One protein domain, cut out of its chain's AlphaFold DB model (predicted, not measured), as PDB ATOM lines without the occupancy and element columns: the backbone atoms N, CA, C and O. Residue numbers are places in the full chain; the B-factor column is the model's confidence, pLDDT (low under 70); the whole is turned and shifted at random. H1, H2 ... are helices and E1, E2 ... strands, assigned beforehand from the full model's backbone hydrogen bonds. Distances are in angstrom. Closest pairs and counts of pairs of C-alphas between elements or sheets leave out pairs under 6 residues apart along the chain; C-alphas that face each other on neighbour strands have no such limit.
ATOM      1  N   GLU A   4     156.479 207.295 260.624       48.81
ATOM      2  CA  GLU A   4     157.787 207.961 260.544       48.81
ATOM      3  C   GLU A   4     158.960 206.967 260.405       48.81
ATOM      4  O   GLU A   4     159.977 207.325 259.827       48.81
ATOM      5  N   ASP A   5     158.795 205.703 260.818       48.16
ATOM      6  CA  ASP A   5     159.800 204.640 260.650       48.16
ATOM      7  C   ASP A   5     159.779 203.999 259.243       48.16
ATOM      8  O   ASP A   5     160.639 203.181 258.924       48.16
ATOM      9  N   LEU A   6     158.805 204.344 258.384       50.78
ATOM     10  CA  LEU A   6     158.762 203.909 256.973       50.78
ATOM     11  C   LEU A   6     159.625 204.795 256.059       50.78
ATOM     12  O   LEU A   6     159.631 204.611 254.837       50.78
ATOM     13  N   GLU A   7     160.342 205.773 256.618       51.97
ATOM     14  CA  GLU A   7     161.421 206.456 255.908       51.97
ATOM     15  C   GLU A   7     162.608 205.497 255.770       51.97
ATOM     16  O   GLU A   7     163.522 205.467 256.585       51.97
ATOM     17  N   SER A   8     162.564 204.680 254.717       57.44
ATOM     18  CA  SER A   8     163.745 203.973 254.231       57.44
ATOM     19  C   SER A   8     164.823 204.993 253.845       57.44
ATOM     20  O   SER A   8     164.507 206.066 253.316       57.44
ATOM     21  N   ASP A   9     166.100 204.636 254.029       59.28
ATOM     22  CA  ASP A   9     167.230 205.340 253.401       59.28
ATOM     23  C   ASP A   9     167.034 205.464 251.869       59.28
ATOM     24  O   ASP A   9     167.569 206.372 251.224       59.28
ATOM     25  N   ASP A  10     166.187 204.598 251.296       70.44
ATOM     26  CA  ASP A  10     165.662 204.683 249.938       70.44
ATOM     27  C   ASP A  10     164.400 205.572 249.838       70.44
ATOM     28  O   ASP A  10     163.273 205.204 250.199       70.44
ATOM     29  N   LYS A  11     164.584 206.762 249.253       72.56
ATOM     30  CA  LYS A  11     163.510 207.743 249.010       72.56
ATOM     31  C   LYS A  11     162.389 207.220 248.102       72.56
ATOM     32  O   LYS A  11     161.253 207.675 248.244       72.56
ATOM     33  N   ASN A  12     162.678 206.314 247.167       78.44
ATOM     34  CA  ASN A  12     161.679 205.773 246.243       78.44
ATOM     35  C   ASN A  12     160.790 204.751 246.951       78.44
ATOM     36  O   ASN A  12     159.566 204.842 246.842       78.44
ATOM     37  N   ALA A  13     161.380 203.859 247.750       79.62
ATOM     38  CA  ALA A  13     160.626 202.909 248.567       79.62
ATOM     39  C   ALA A  13     159.643 203.636 249.504       79.62
ATOM     40  O   ALA A  13     158.453 203.309 249.542       79.62
ATOM     41  N   GLY A  14     160.100 204.700 250.174       80.56
ATOM     42  CA  GLY A  14     159.243 205.532 251.025       80.56
ATOM     43  C   GLY A  14     158.085 206.201 250.265       80.56
ATOM     44  O   GLY A  14     156.957 206.256 250.764       80.56
ATOM     45  N   LEU A  15     158.317 206.684 249.038       82.44
ATOM     46  CA  LEU A  15     157.259 207.252 248.188       82.44
ATOM     47  C   LEU A  15     156.230 206.199 247.755       82.44
ATOM     48  O   LEU A  15     155.027 206.467 247.813       82.44
ATOM     49  N   LEU A  16     156.678 205.010 247.352       84.50
ATOM     50  CA  LEU A  16     155.792 203.913 246.958       84.50
ATOM     51  C   LEU A  16     154.906 203.463 248.121       84.50
ATOM     52  O   LEU A  16     153.690 203.358 247.956       84.50
ATOM     53  N   LEU A  17     155.484 203.300 249.311       86.38
ATOM     54  CA  LEU A  17     154.737 202.948 250.519       86.38
ATOM     55  C   LEU A  17     153.697 204.013 250.877       86.38
ATOM     56  O   LEU A  17     152.556 203.674 251.181       86.38
ATOM     57  N   ARG A  18     154.033 205.305 250.752       85.69
ATOM     58  CA  ARG A  18     153.069 206.408 250.933       85.69
ATOM     59  C   ARG A  18     151.912 206.340 249.939       85.69
ATOM     60  O   ARG A  18     150.766 206.585 250.320       85.69
ATOM     61  N   HIS A  19     152.185 206.009 248.679       86.94
ATOM     62  CA  HIS A  19     151.145 205.860 247.662       86.94
ATOM     63  C   HIS A  19     150.228 204.665 247.933       86.94
ATOM     64  O   HIS A  19     149.007 204.824 247.870       86.94
ATOM     65  N   ILE A  20     150.797 203.508 248.276       88.94
ATOM     66  CA  ILE A  20     150.036 202.304 248.633       88.94
ATOM     67  C   ILE A  20     149.171 202.581 249.859       88.94
ATOM     68  O   ILE A  20     147.963 202.366 249.831       88.94
ATOM     69  N   PHE A  21     149.768 203.148 250.904       89.56
ATOM     70  CA  PHE A  21     149.059 203.495 252.123       89.56
ATOM     71  C   PHE A  21     147.873 204.429 251.854       89.56
ATOM     72  O   PHE A  21     146.757 204.182 252.309       89.56
ATOM     73  N   ARG A  22     148.078 205.474 251.044       89.25
ATOM     74  CA  ARG A  22     146.998 206.385 250.650       89.25
ATOM     75  C   ARG A  22     145.878 205.661 249.901       89.25
ATOM     76  O   ARG A  22     144.714 205.968 250.139       89.25
ATOM     77  N   ALA A  23     146.210 204.729 249.009       90.44
ATOM     78  CA  ALA A  23     145.221 203.930 248.292       90.44
ATOM     79  C   ALA A  23     144.383 203.069 249.255       90.44
ATOM     80  O   ALA A  23     143.157 203.062 249.157       90.44
ATOM     81  N   ILE A  24     145.029 202.426 250.234       91.38
ATOM     82  CA  ILE A  24     144.370 201.610 251.265       91.38
ATOM     83  C   ILE A  24     143.397 202.456 252.096       91.38
ATOM     84  O   ILE A  24     142.232 202.091 252.225       91.38
ATOM     85  N   VAL A  25     143.839 203.612 252.602       90.69
ATOM     86  CA  VAL A  25     142.994 204.509 253.416       90.69
ATOM     87  C   VAL A  25     141.774 205.007 252.635       90.69
ATOM     88  O   VAL A  25     140.692 205.160 253.202       90.69
ATOM     89  N   VAL A  26     141.923 205.256 251.331       91.31
ATOM     90  CA  VAL A  26     140.802 205.651 250.463       91.31
ATOM     91  C   VAL A  26     139.840 204.486 250.220       91.31
ATOM     92  O   VAL A  26     138.630 204.704 250.193       91.31
ATOM     93  N   ALA A  27     140.355 203.268 250.033       91.06
ATOM     94  CA  ALA A  27     139.539 202.079 249.792       91.06
ATOM     95  C   ALA A  27     138.772 201.614 251.043       91.06
ATOM     96  O   ALA A  27     137.646 201.135 250.919       91.06
ATOM     97  N   PHE A  28     139.349 201.798 252.234       91.81
ATOM     98  CA  PHE A  28     138.777 201.364 253.511       91.81
ATOM     99  C   PHE A  28     138.668 202.540 254.495       91.81
ATOM    100  O   PHE A  28     139.420 202.628 255.469       91.81
ATOM    101  N   PRO A  29     137.745 203.487 254.247       90.31
ATOM    102  CA  PRO A  29     137.616 204.674 255.079       90.31
ATOM    103  C   PRO A  29     137.186 204.303 256.503       90.31
ATOM    104  O   PRO A  29     136.176 203.632 256.705       90.31
ATOM    105  N   GLY A  30     137.936 204.789 257.494       86.81
ATOM    106  CA  GLY A  30     137.644 204.558 258.913       86.81
ATOM    107  C   GLY A  30     138.020 203.167 259.430       86.81
ATOM    108  O   GLY A  30     137.648 202.846 260.552       86.81
ATOM    109  N   ALA A  31     138.731 202.361 258.637       90.81
ATOM    110  CA  ALA A  31     139.334 201.125 259.114       90.81
ATOM    111  C   ALA A  31     140.512 201.417 260.049       90.81
ATOM    112  O   ALA A  31     141.283 202.355 259.811       90.81
ATOM    113  N   ASP A  32     140.684 200.570 261.058       91.44
ATOM    114  CA  ASP A  32     141.936 200.518 261.797       91.44
ATOM    115  C   ASP A  32     142.986 199.818 260.931       91.44
ATOM    116  O   ASP A  32     142.686 198.894 260.176       91.44
ATOM    117  N   PHE A  33     144.235 200.262 260.998       89.62
ATOM    118  CA  PHE A  33     145.314 199.612 260.267       89.62
ATOM    119  C   PHE A  33     146.599 199.599 261.080       89.62
ATOM    120  O   PHE A  33     146.882 200.499 261.873       89.62
ATOM    121  N   ARG A  34     147.412 198.575 260.837       90.69
ATOM    122  CA  ARG A  34     148.769 198.452 261.372       90.69
ATOM    123  C   ARG A  34     149.701 197.963 260.273       90.69
ATOM    124  O   ARG A  34     149.293 197.205 259.398       90.69
ATOM    125  N   VAL A  35     150.945 198.417 260.332       90.12
ATOM    126  CA  VAL A  35     151.992 198.039 259.384       90.12
ATOM    127  C   VAL A  35     153.053 197.274 260.148       90.12
ATOM    128  O   VAL A  35     153.562 197.772 261.156       90.12
ATOM    129  N   GLU A  36     153.355 196.066 259.692       88.81
ATOM    130  CA  GLU A  36     154.361 195.198 260.300       88.81
ATOM    131  C   GLU A  36     155.190 194.535 259.192       88.81
ATOM    132  O   GLU A  36     154.664 194.287 258.101       88.81
ATOM    133  N   PRO A  37     156.481 194.254 259.430       87.38
ATOM    134  CA  PRO A  37     157.245 193.405 258.527       87.38
ATOM    135  C   PRO A  37     156.652 191.992 258.512       87.38
ATOM    136  O   PRO A  37     156.139 191.510 259.528       87.38
ATOM    137  N   HIS A  38     156.733 191.320 257.368       86.06
ATOM    138  CA  HIS A  38     156.398 189.909 257.268       86.06
ATOM    139  C   HIS A  38     157.371 189.084 258.146       86.06
ATOM    140  O   HIS A  38     158.555 189.411 258.222       86.06
ATOM    141  N   PRO A  39     156.910 188.040 258.859       79.69
ATOM    142  CA  PRO A  39     157.755 187.297 259.803       79.69
ATOM    143  C   PRO A  39     158.882 186.499 259.133       79.69
ATOM    144  O   PRO A  39     159.953 186.345 259.720       79.69
ATOM    145  N   ASP A  40     158.641 185.997 257.920       84.06
ATOM    146  CA  ASP A  40     159.552 185.080 257.218       84.06
ATOM    147  C   ASP A  40     160.234 185.698 255.990       84.06
ATOM    148  O   ASP A  40     161.129 185.093 255.397       84.06
ATOM    149  N   THR A  41     159.801 186.889 255.581       85.19
ATOM    150  CA  THR A  41     160.282 187.575 254.377       85.19
ATOM    151  C   THR A  41     160.555 189.037 254.708       85.19
ATOM    152  O   THR A  41     160.099 189.549 255.726       85.19
ATOM    153  N   ASN A  42     161.285 189.738 253.846       82.38
ATOM    154  CA  ASN A  42     161.505 191.182 253.984       82.38
ATOM    155  C   ASN A  42     160.313 192.012 253.463       82.38
ATOM    156  O   ASN A  42     160.456 193.194 253.149       82.38
ATOM    157  N   ASP A  43     159.142 191.393 253.323       88.94
ATOM    158  CA  ASP A  43     157.951 192.050 252.805       88.94
ATOM    159  C   ASP A  43     157.307 192.924 253.891       88.94
ATOM    160  O   ASP A  43     157.528 192.747 255.091       88.94
ATOM    161  N   ILE A  44     156.492 193.891 253.478       89.88
ATOM    162  CA  ILE A  44     155.757 194.778 254.386       89.88
ATOM    163  C   ILE A  44     154.274 194.444 254.307       89.88
ATOM    164  O   ILE A  44     153.681 194.493 253.232       89.88
ATOM    165  N   VAL A  45     153.650 194.167 255.451       92.44
ATOM    166  CA  VAL A  45     152.230 193.821 255.529       92.44
ATOM    167  C   VAL A  45     151.439 194.962 256.160       92.44
ATOM    168  O   VAL A  45     151.682 195.376 257.295       92.44
ATOM    169  N   PHE A  46     150.447 195.454 255.423       93.38
ATOM    170  CA  PHE A  46     149.401 196.340 255.915       93.38
ATOM    171  C   PHE A  46     148.215 195.484 256.346       93.38
ATOM    172  O   PHE A  46     147.468 194.978 255.509       93.38
ATOM    173  N   TYR A  47     148.013 195.342 257.647       93.50
ATOM    174  CA  TYR A  47     146.790 194.755 258.180       93.50
ATOM    175  C   TYR A  47     145.727 195.842 258.254       93.50
ATOM    176  O   TYR A  47     145.976 196.907 258.821       93.50
ATOM    177  N   VAL A  48     144.556 195.569 257.690       93.81
ATOM    178  CA  VAL A  48     143.431 196.500 257.616       93.81
ATOM    179  C   VAL A  48     142.236 195.832 258.283       93.81
ATOM    180  O   VAL A  48     141.811 194.760 257.853       93.81
ATOM    181  N   ASP A  49     141.697 196.455 259.323       93.12
ATOM    182  CA  ASP A  49     140.568 195.960 260.111       93.12
ATOM    183  C   ASP A  49     139.368 196.918 259.994       93.12
ATOM    184  O   ASP A  49     139.154 197.801 260.830       93.12
ATOM    185  N   PRO A  50     138.616 196.839 258.884       89.56
ATOM    186  CA  PRO A  50     137.342 197.528 258.741       89.56
ATOM    187  C   PRO A  50     136.220 196.771 259.468       89.56
ATOM    188  O   PRO A  50     136.329 195.591 259.789       89.56
ATOM    189  N   ILE A  51     135.078 197.439 259.657       88.06
ATOM    190  CA  ILE A  51     133.926 196.911 260.415       88.06
ATOM    191  C   ILE A  51     133.358 195.576 259.892       88.06
ATOM    192  O   ILE A  51     132.720 194.838 260.639       88.06
ATOM    193  N   ASP A  52     133.550 195.278 258.609       89.00
ATOM    194  CA  ASP A  52     133.060 194.083 257.918       89.00
ATOM    195  C   ASP A  52     134.074 192.923 257.902       89.00
ATOM    196  O   ASP A  52     133.745 191.835 257.428       89.00
ATOM    197  N   GLY A  53     135.275 193.123 258.454       88.88
ATOM    198  CA  GLY A  53     136.239 192.063 258.745       88.88
ATOM    199  C   GLY A  53     137.644 192.325 258.208       88.88
ATOM    200  O   GLY A  53     137.828 192.942 257.153       88.88
ATOM    201  N   ALA A  54     138.631 191.793 258.928       91.81
ATOM    202  CA  ALA A  54     140.049 191.977 258.653       91.81
ATOM    203  C   ALA A  54     140.471 191.482 257.261       91.81
ATOM    204  O   ALA A  54     139.981 190.471 256.763       91.81
ATOM    205  N   ARG A  55     141.414 192.196 256.653       94.00
ATOM    206  CA  ARG A  55     142.076 191.882 255.378       94.00
ATOM    207  C   ARG A  55     143.515 192.377 255.419       94.00
ATOM    208  O   ARG A  55     143.902 193.102 256.340       94.00
ATOM    209  N   SER A  56     144.347 191.981 254.467       94.25
ATOM    210  CA  SER A  56     145.745 192.429 254.455       94.25
ATOM    211  C   SER A  56     146.240 192.782 253.061       94.25
ATOM    212  O   SER A  56     145.757 192.262 252.060       94.25
ATOM    213  N   VAL A  57     147.202 193.695 252.998       92.50
ATOM    214  CA  VAL A  57     147.913 194.059 251.772       92.50
ATOM    215  C   VAL A  57     149.395 193.819 252.015       92.50
ATOM    216  O   VAL A  57     149.988 194.458 252.875       92.50
ATOM    217  N   GLU A  58     149.986 192.886 251.286       93.38
ATOM    218  CA  GLU A  58     151.390 192.496 251.410       93.38
ATOM    219  C   GLU A  58     152.187 193.121 250.266       93.38
ATOM    220  O   GLU A  58     151.862 192.921 249.100       93.38
ATOM    221  N   VAL A  59     153.227 193.887 250.574       90.56
ATOM    222  CA  VAL A  59     154.087 194.554 249.595       90.56
ATOM    223  C   VAL A  59     155.440 193.871 249.599       90.56
ATOM    224  O   VAL A  59     156.154 193.925 250.598       90.56
ATOM    225  N   THR A  60     155.798 193.245 248.479       89.25
ATOM    226  CA  THR A  60     157.032 192.456 248.418       89.25
ATOM    227  C   THR A  60     158.280 193.336 248.448       89.25
ATOM    228  O   THR A  60     158.285 194.390 247.807       89.25
ATOM    229  N   GLU A  61     159.372 192.870 249.055       84.38
ATOM    230  CA  GLU A  61     160.678 193.552 249.044       84.38
ATOM    231  C   GLU A  61     161.103 193.906 247.613       84.38
ATOM    232  O   GLU A  61     161.462 195.041 247.327       84.38
ATOM    233  N   THR A  62     160.943 192.976 246.666       81.12
ATOM    234  CA  THR A  62     161.314 193.188 245.251       81.12
ATOM    235  C   THR A  62     160.521 194.286 244.534       81.12
ATOM    236  O   THR A  62     160.931 194.747 243.466       81.12
ATOM    237  N   PHE A  63     159.364 194.686 245.071       82.94
ATOM    238  CA  PHE A  63     158.613 195.842 244.582       82.94
ATOM    239  C   PHE A  63     159.222 197.156 245.091       82.94
ATOM    240  O   PHE A  63     159.190 198.157 244.376       82.94
ATOM    241  N   LEU A  64     159.783 197.140 246.303       78.00
ATOM    242  CA  LEU A  64     160.406 198.286 246.962       78.00
ATOM    243  C   LEU A  64     161.867 198.486 246.528       78.00
ATOM    244  O   LEU A  64     162.286 199.625 246.365       78.00
ATOM    245  N   ASP A  65     162.593 197.398 246.262       76.38
ATOM    246  CA  ASP A  65     164.015 197.343 245.869       76.38
ATOM    247  C   ASP A  65     164.263 197.653 244.374       76.38
ATOM    248  O   ASP A  65     165.229 197.222 243.746       76.38
ATOM    249  N   ALA A  66     163.345 198.362 243.722       58.06
ATOM    250  CA  ALA A  66     163.508 198.674 242.312       58.06
ATOM    251  C   ALA A  66     164.420 199.901 242.136       58.06
ATOM    252  O   ALA A  66     163.958 201.034 242.228       58.06
ATOM    253  N   ASP A  67     165.665 199.694 241.699       59.03
ATOM    254  CA  ASP A  67     166.490 200.722 241.024       59.03
ATOM    255  C   ASP A  67     165.740 201.393 239.829       59.03
ATOM    256  O   ASP A  67     166.084 202.483 239.377       59.03
ATOM    257  N   ASP A  68     164.647 200.779 239.344       57.94
ATOM    258  CA  ASP A  68     163.704 201.288 238.327       57.94
ATOM    259  C   ASP A  68     162.557 202.185 238.911       57.94
ATOM    260  O   ASP A  68     161.556 202.479 238.240       57.94
ATOM    261  N   GLY A  69     162.658 202.564 240.189       63.47
ATOM    262  CA  GLY A  69     161.595 202.578 241.212       63.47
ATOM    263  C   GLY A  69     160.545 203.687 241.289       63.47
ATOM    264  O   GLY A  69     160.035 203.939 242.375       63.47
ATOM    265  N   LEU A  70     160.123 204.318 240.195       65.06
ATOM    266  CA  LEU A  70     158.894 205.130 240.282       65.06
ATOM    267  C   LEU A  70     157.986 204.946 239.082       65.06
ATOM    268  O   LEU A  70     156.842 204.548 239.242       65.06
ATOM    269  N   SER A  71     158.484 205.151 237.868       67.44
ATOM    270  CA  SER A  71     157.630 205.140 236.674       67.44
ATOM    271  C   SER A  71     156.975 203.779 236.419       67.44
ATOM    272  O   SER A  71     155.790 203.705 236.105       67.44
ATOM    273  N   ARG A  72     157.729 202.684 236.592       69.56
ATOM    274  CA  ARG A  72     157.203 201.324 236.411       69.56
ATOM    275  C   ARG A  72     156.299 200.909 237.568       69.56
ATOM    276  O   ARG A  72     155.259 200.309 237.332       69.56
ATOM    277  N   ALA A  73     156.682 201.246 238.796       69.44
ATOM    278  CA  ALA A  73     155.898 200.934 239.983       69.44
ATOM    279  C   ALA A  73     154.568 201.711 240.001       69.44
ATOM    280  O   ALA A  73     153.528 201.120 240.257       69.44
ATOM    281  N   VAL A  74     154.561 202.989 239.607       68.25
ATOM    282  CA  VAL A  74     153.344 203.806 239.450       68.25
ATOM    283  C   VAL A  74     152.395 203.213 238.410       68.25
ATOM    284  O   VAL A  74     151.197 203.157 238.666       68.25
ATOM    285  N   TYR A  75     152.908 202.704 237.285       69.38
ATOM    286  CA  TYR A  75     152.077 201.989 236.310       69.38
ATOM    287  C   TYR A  75     151.437 200.728 236.916       69.38
ATOM    288  O   TYR A  75     150.261 200.457 236.701       69.38
ATOM    289  N   GLN A  76     152.176 199.982 237.743       69.50
ATOM    290  CA  GLN A  76     151.627 198.815 238.447       69.50
ATOM    291  C   GLN A  76     150.596 199.201 239.526       69.50
ATOM    292  O   GLN A  76     149.668 198.435 239.792       69.50
ATOM    293  N   LEU A  77     150.698 200.406 240.101       71.31
ATOM    294  CA  LEU A  77     149.717 200.954 241.045       71.31
ATOM    295  C   LEU A  77     148.384 201.343 240.379       71.31
ATOM    296  O   LEU A  77     147.392 201.495 241.091       71.31
ATOM    297  N   GLU A  78     148.300 201.447 239.046       74.25
ATOM    298  CA  GLU A  78     147.030 201.735 238.354       74.25
ATOM    299  C   GLU A  78     145.969 200.653 238.619       74.25
ATOM    300  O   GLU A  78     144.774 200.948 238.687       74.25
ATOM    301  N   ASN A  79     146.393 199.406 238.849       80.75
ATOM    302  CA  ASN A  79     145.492 198.303 239.186       80.75
ATOM    303  C   ASN A  79     145.237 198.175 240.700       80.75
ATOM    304  O   ASN A  79     144.260 197.540 241.093       80.75
ATOM    305  N   LEU A  80     146.050 198.802 241.561       87.31
ATOM    306  CA  LEU A  80     145.949 198.657 243.020       87.31
ATOM    307  C   LEU A  80     144.553 199.035 243.527       87.31
ATOM    308  O   LEU A  80     143.905 198.243 244.205       87.31
ATOM    309  N   MET A  81     144.045 200.207 243.134       87.44
ATOM    310  CA  MET A  81     142.708 200.657 243.544       87.44
ATOM    311  C   MET A  81     141.599 199.699 243.090       87.44
ATOM    312  O   MET A  81     140.642 199.481 243.823       87.44
ATOM    313  N   SER A  82     141.730 199.108 241.899       88.56
ATOM    314  CA  SER A  82     140.756 198.151 241.356       88.56
ATOM    315  C   SER A  82     140.756 196.817 242.109       88.56
ATOM    316  O   SER A  82     139.722 196.159 242.189       88.56
ATOM    317  N   GLN A  83     141.903 196.403 242.655       91.44
ATOM    318  CA  GLN A  83     141.994 195.188 243.468       91.44
ATOM    319  C   GLN A  83     141.565 195.431 244.916       91.44
ATOM    320  O   GLN A  83     140.863 194.600 245.481       91.44
ATOM    321  N   LEU A  84     141.897 196.588 245.496       91.69
ATOM    322  CA  LEU A  84     141.474 196.942 246.855       91.69
ATOM    323  C   LEU A  84     139.945 196.943 247.005       91.69
ATOM    324  O   LEU A  84     139.441 196.513 248.034       91.69
ATOM    325  N   THR A  85     139.189 197.351 245.979       88.50
ATOM    326  CA  THR A  85     137.713 197.295 246.025       88.50
ATOM    327  C   THR A  85     137.137 195.883 245.942       88.50
ATOM    328  O   THR A  85     135.959 195.693 246.235       88.50
ATOM    329  N   LYS A  86     137.940 194.899 245.525       90.69
ATOM    330  CA  LYS A  86     137.554 193.485 245.435       90.69
ATOM    331  C   LYS A  86     138.030 192.666 246.629       90.69
ATOM    332  O   LYS A  86     137.541 191.557 246.793       90.69
ATOM    333  N   LEU A  87     138.958 193.206 247.420       92.81
ATOM    334  CA  LEU A  87     139.564 192.533 248.558       92.81
ATOM    335  C   LEU A  87     138.525 192.306 249.663       92.81
ATOM    336  O   LEU A  87     138.096 193.247 250.341       92.81
ATOM    337  N   GLY A  88     138.122 191.050 249.813       91.69
ATOM    338  CA  GLY A  88     137.149 190.603 250.792       91.69
ATOM    339  C   GLY A  88     137.739 190.352 252.185       91.69
ATOM    340  O   GLY A  88     138.955 190.396 252.388       91.69
ATOM    341  N   PRO A  89     136.875 190.075 253.176       92.25
ATOM    342  CA  PRO A  89     137.310 189.669 254.509       92.25
ATOM    343  C   PRO A  89     138.114 188.360 254.468       92.25
ATOM    344  O   PRO A  89     137.701 187.392 253.831       92.25
ATOM    345  N   GLY A  90     139.243 188.317 255.177       90.44
ATOM    346  CA  GLY A  90     140.162 187.175 255.241       90.44
ATOM    347  C   GLY A  90     141.092 187.029 254.033       90.44
ATOM    348  O   GLY A  90     141.910 186.110 254.001       90.44
ATOM    349  N   GLU A  91     140.987 187.913 253.043       93.19
ATOM    350  CA  GLU A  91     141.841 187.887 251.859       93.19
ATOM    351  C   GLU A  91     143.106 188.734 252.039       93.19
ATOM    352  O   GLU A  91     143.173 189.670 252.848       93.19
ATOM    353  N   VAL A  92     144.112 188.406 251.230       93.12
ATOM    354  CA  VAL A  92     145.374 189.133 251.119       93.12
ATOM    355  C   VAL A  92     145.535 189.635 249.692       93.12
ATOM    356  O   VAL A  92     145.412 188.876 248.732       93.12
ATOM    357  N   LEU A  93     145.848 190.919 249.546       93.81
ATOM    358  CA  LEU A  93     146.299 191.497 248.289       93.81
ATOM    359  C   LEU A  93     147.823 191.564 248.279       93.81
ATOM    360  O   LEU A  93     148.404 192.375 248.997       93.81
ATOM    361  N   ARG A  94     148.475 190.766 247.436       92.44
ATOM    362  CA  ARG A  94     149.923 190.834 247.245       92.44
ATOM    363  C   ARG A  94     150.270 191.841 246.154       92.44
ATOM    364  O   ARG A  94     149.812 191.721 245.020       92.44
ATOM    365  N   VAL A  95     151.103 192.816 246.488       90.00
ATOM    366  CA  VAL A  95     151.653 193.844 245.602       90.00
ATOM    367  C   VAL A  95     153.110 193.499 245.323       90.00
ATOM    368  O   VAL A  95     153.965 193.556 246.207       90.00
ATOM    369  N   SER A  96     153.392 193.128 244.080       87.31
ATOM    370  CA  SER A  96     154.701 192.658 243.638       87.31
ATOM    371  C   SER A  96     155.181 193.399 242.394       87.31
ATOM    372  O   SER A  96     154.442 194.153 241.757       87.31
ATOM    373  N   ARG A  97     156.432 193.151 241.981       79.44
ATOM    374  CA  ARG A  97     156.994 193.724 240.744       79.44
ATOM    375  C   ARG A  97     156.182 193.369 239.487       79.44
ATOM    376  O   ARG A  97     156.263 194.089 238.487       79.44
ATOM    377  N   THR A  98     155.438 192.263 239.507       79.06
ATOM    378  CA  THR A  98     154.635 191.788 238.371       79.06
ATOM    379  C   THR A  98     153.196 192.293 238.376       79.06
ATOM    380  O   THR A  98     152.555 192.219 237.330       79.06
ATOM    381  N   GLY A  99     152.701 192.828 239.496       82.94
ATOM    382  CA  GLY A  99     151.337 193.336 239.603       82.94
ATOM    383  C   GLY A  99     150.724 193.154 240.991       82.94
ATOM    384  O   GLY A  99     151.431 193.048 241.992       82.94
ATOM    385  N   CYS A 100     149.392 193.161 241.026       88.00
ATOM    386  CA  CYS A 100     148.586 192.975 242.228       88.00
ATOM    387  C   CYS A 100     147.770 191.681 242.103       88.00
ATOM    388  O   CYS A 100     146.967 191.571 241.174       88.00
ATOM    389  N   ASP A 101     147.940 190.756 243.044       89.50
ATOM    390  CA  ASP A 101     147.332 189.424 243.030       89.50
ATOM    391  C   ASP A 101     146.530 189.181 244.317       89.50
ATOM    392  O   ASP A 101     147.020 189.428 245.419       89.50
ATOM    393  N   LEU A 102     145.288 188.703 244.184       88.38
ATOM    394  CA  LEU A 102     144.435 188.339 245.320       88.38
ATOM    395  C   LEU A 102     144.692 186.888 245.733       88.38
ATOM    396  O   LEU A 102     144.709 185.987 244.891       88.38
ATOM    397  N   GLY A 103     144.841 186.668 247.032       86.69
ATOM    398  CA  GLY A 103     144.974 185.357 247.652       86.69
ATOM    399  C   GLY A 103     144.183 185.269 248.953       86.69
ATOM    400  O   GLY A 103     143.623 186.251 249.437       86.69
ATOM    401  N   LEU A 104     144.141 184.072 249.532       78.38
ATOM    402  CA  LEU A 104     143.622 183.871 250.883       78.38
ATOM    403  C   LEU A 104     144.758 184.071 251.885       78.38
ATOM    404  O   LEU A 104     145.888 183.677 251.598       78.38
ATOM    405  N   ALA A 105     144.459 184.648 253.051       64.81
ATOM    406  CA  ALA A 105     145.398 184.606 254.164       64.81
ATOM    407  C   ALA A 105     145.621 183.136 254.537       64.81
ATOM    408  O   ALA A 105     144.669 182.440 254.900       64.81
TER     409      ALA A 105
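AT A GLANCE: This is residues 4 to 105 of the 107 residues of an uncharacterized protein of Acidobacteria bacterium (UniProt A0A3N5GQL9). One twisted sheet of five strands makes a wall, with helices over one face and the other face bare of helices. The long helix H1 runs along the strands over E2 and E3, short H4 is over E4 on the same face, and H3 packs near the end of E5 where E5 begins, while tiny H2 only grazes the sheet. The printed part has 102 residues, with four named helices and five named strands in the order H1 E1 E2 E3 H2 H3 H4 E4 E5. The sheet's order is E1 E2 E3 E4 E5; it is mixed, with E3 and E4 parallel and the other neighbours antiparallel, and the class is mixed, helices and strands. The whole is compact, with a radius of gyration of the C-alphas of 12.7 A and spans of 38 by 26 by 25 A.

HOW THE PARTS SIT: H1, residues 11 to 27, is the hub, touching three other helices. It is on the sheet at a height of 9.9 A, over E2, residues 44 to 49, and only just over E3, residues 55 to 59, on which 3 of its 17 C-alphas fall. On the local plane its line and that of E2 stand at 16 degrees, along the strands. E1, residues 32 to 37, E2 and E3 form a meander, each strand the antiparallel neighbour of the one before. E1 and E2 are a hairpin at 160 degrees, with N 34 and O 47 at 3.0 A; E2 and E3 are a hairpin at 163 degrees, with N 46 and O 57 at 2.8 A. H2, residues 61 to 64, only just touches H1, with 3 pairs of C-alphas within 8 A, the closest being Ala 13 and Leu 64 at 4.9 A. H3, residues 71 to 77, also only just touches H1, with 3 such pairs, the closest C-alphas being those of Leu 16 and Ala 73 at 7.6 A; the two run the same way at a shallow tilt of 23 degrees. H4, residues 80 to 84, touches H1 with the closest C-alphas at Ala 27 and Leu 84, 6.2 A apart. H4 has a height of 8.6 A over the sheet and is only just over E4, residues 91 to 96, on which 3 of its 5 C-alphas fall. H1 and H3 on one face of the sheet make two layers, helices over a sheet. E3, the helices H2, H3 and H4, and E4 form a strand-helix-strand unit, two parallel neighbour strands with helices between, at 13 degrees and with N 58 and O 93 at 2.8 A. E4 and E5, residues 99 to 104, are a hairpin at 154 degrees, with N 94 and O 101 at 2.8 A. E1 and E5 are the edge strands and are apart. In H1, H3 and H4 every O i to N i+4 pair is within hydrogen-bond range; H2 is too short for such a pair, and its 1 pair of O i and N i+3 is within range.

IN THESE COORDINATES: H1 begins at C-alpha 11, (163.510, 207.743, 249.010), and is 24.6 A long. E1 is 17.2 A long, E2 16.3 A and E3 13.6 A, E3 ending at C-alpha 59, (154.087, 194.554, 249.595). H2 and H4 are short, and H3 is 10.0 A long. E4 is 16.0 A long, and E5, 16.6 A, ends at C-alpha 104, (143.622, 183.871, 250.883).

THE WHOLE: The two C-alphas farthest apart are those of Ile 51 and Asp 67, at 38.1 A. The printed part has no cut and no long link. The mean pLDDT of the printed part is 82.7; it is under 70 at residues 4 to 9, 66 to 76 and 105.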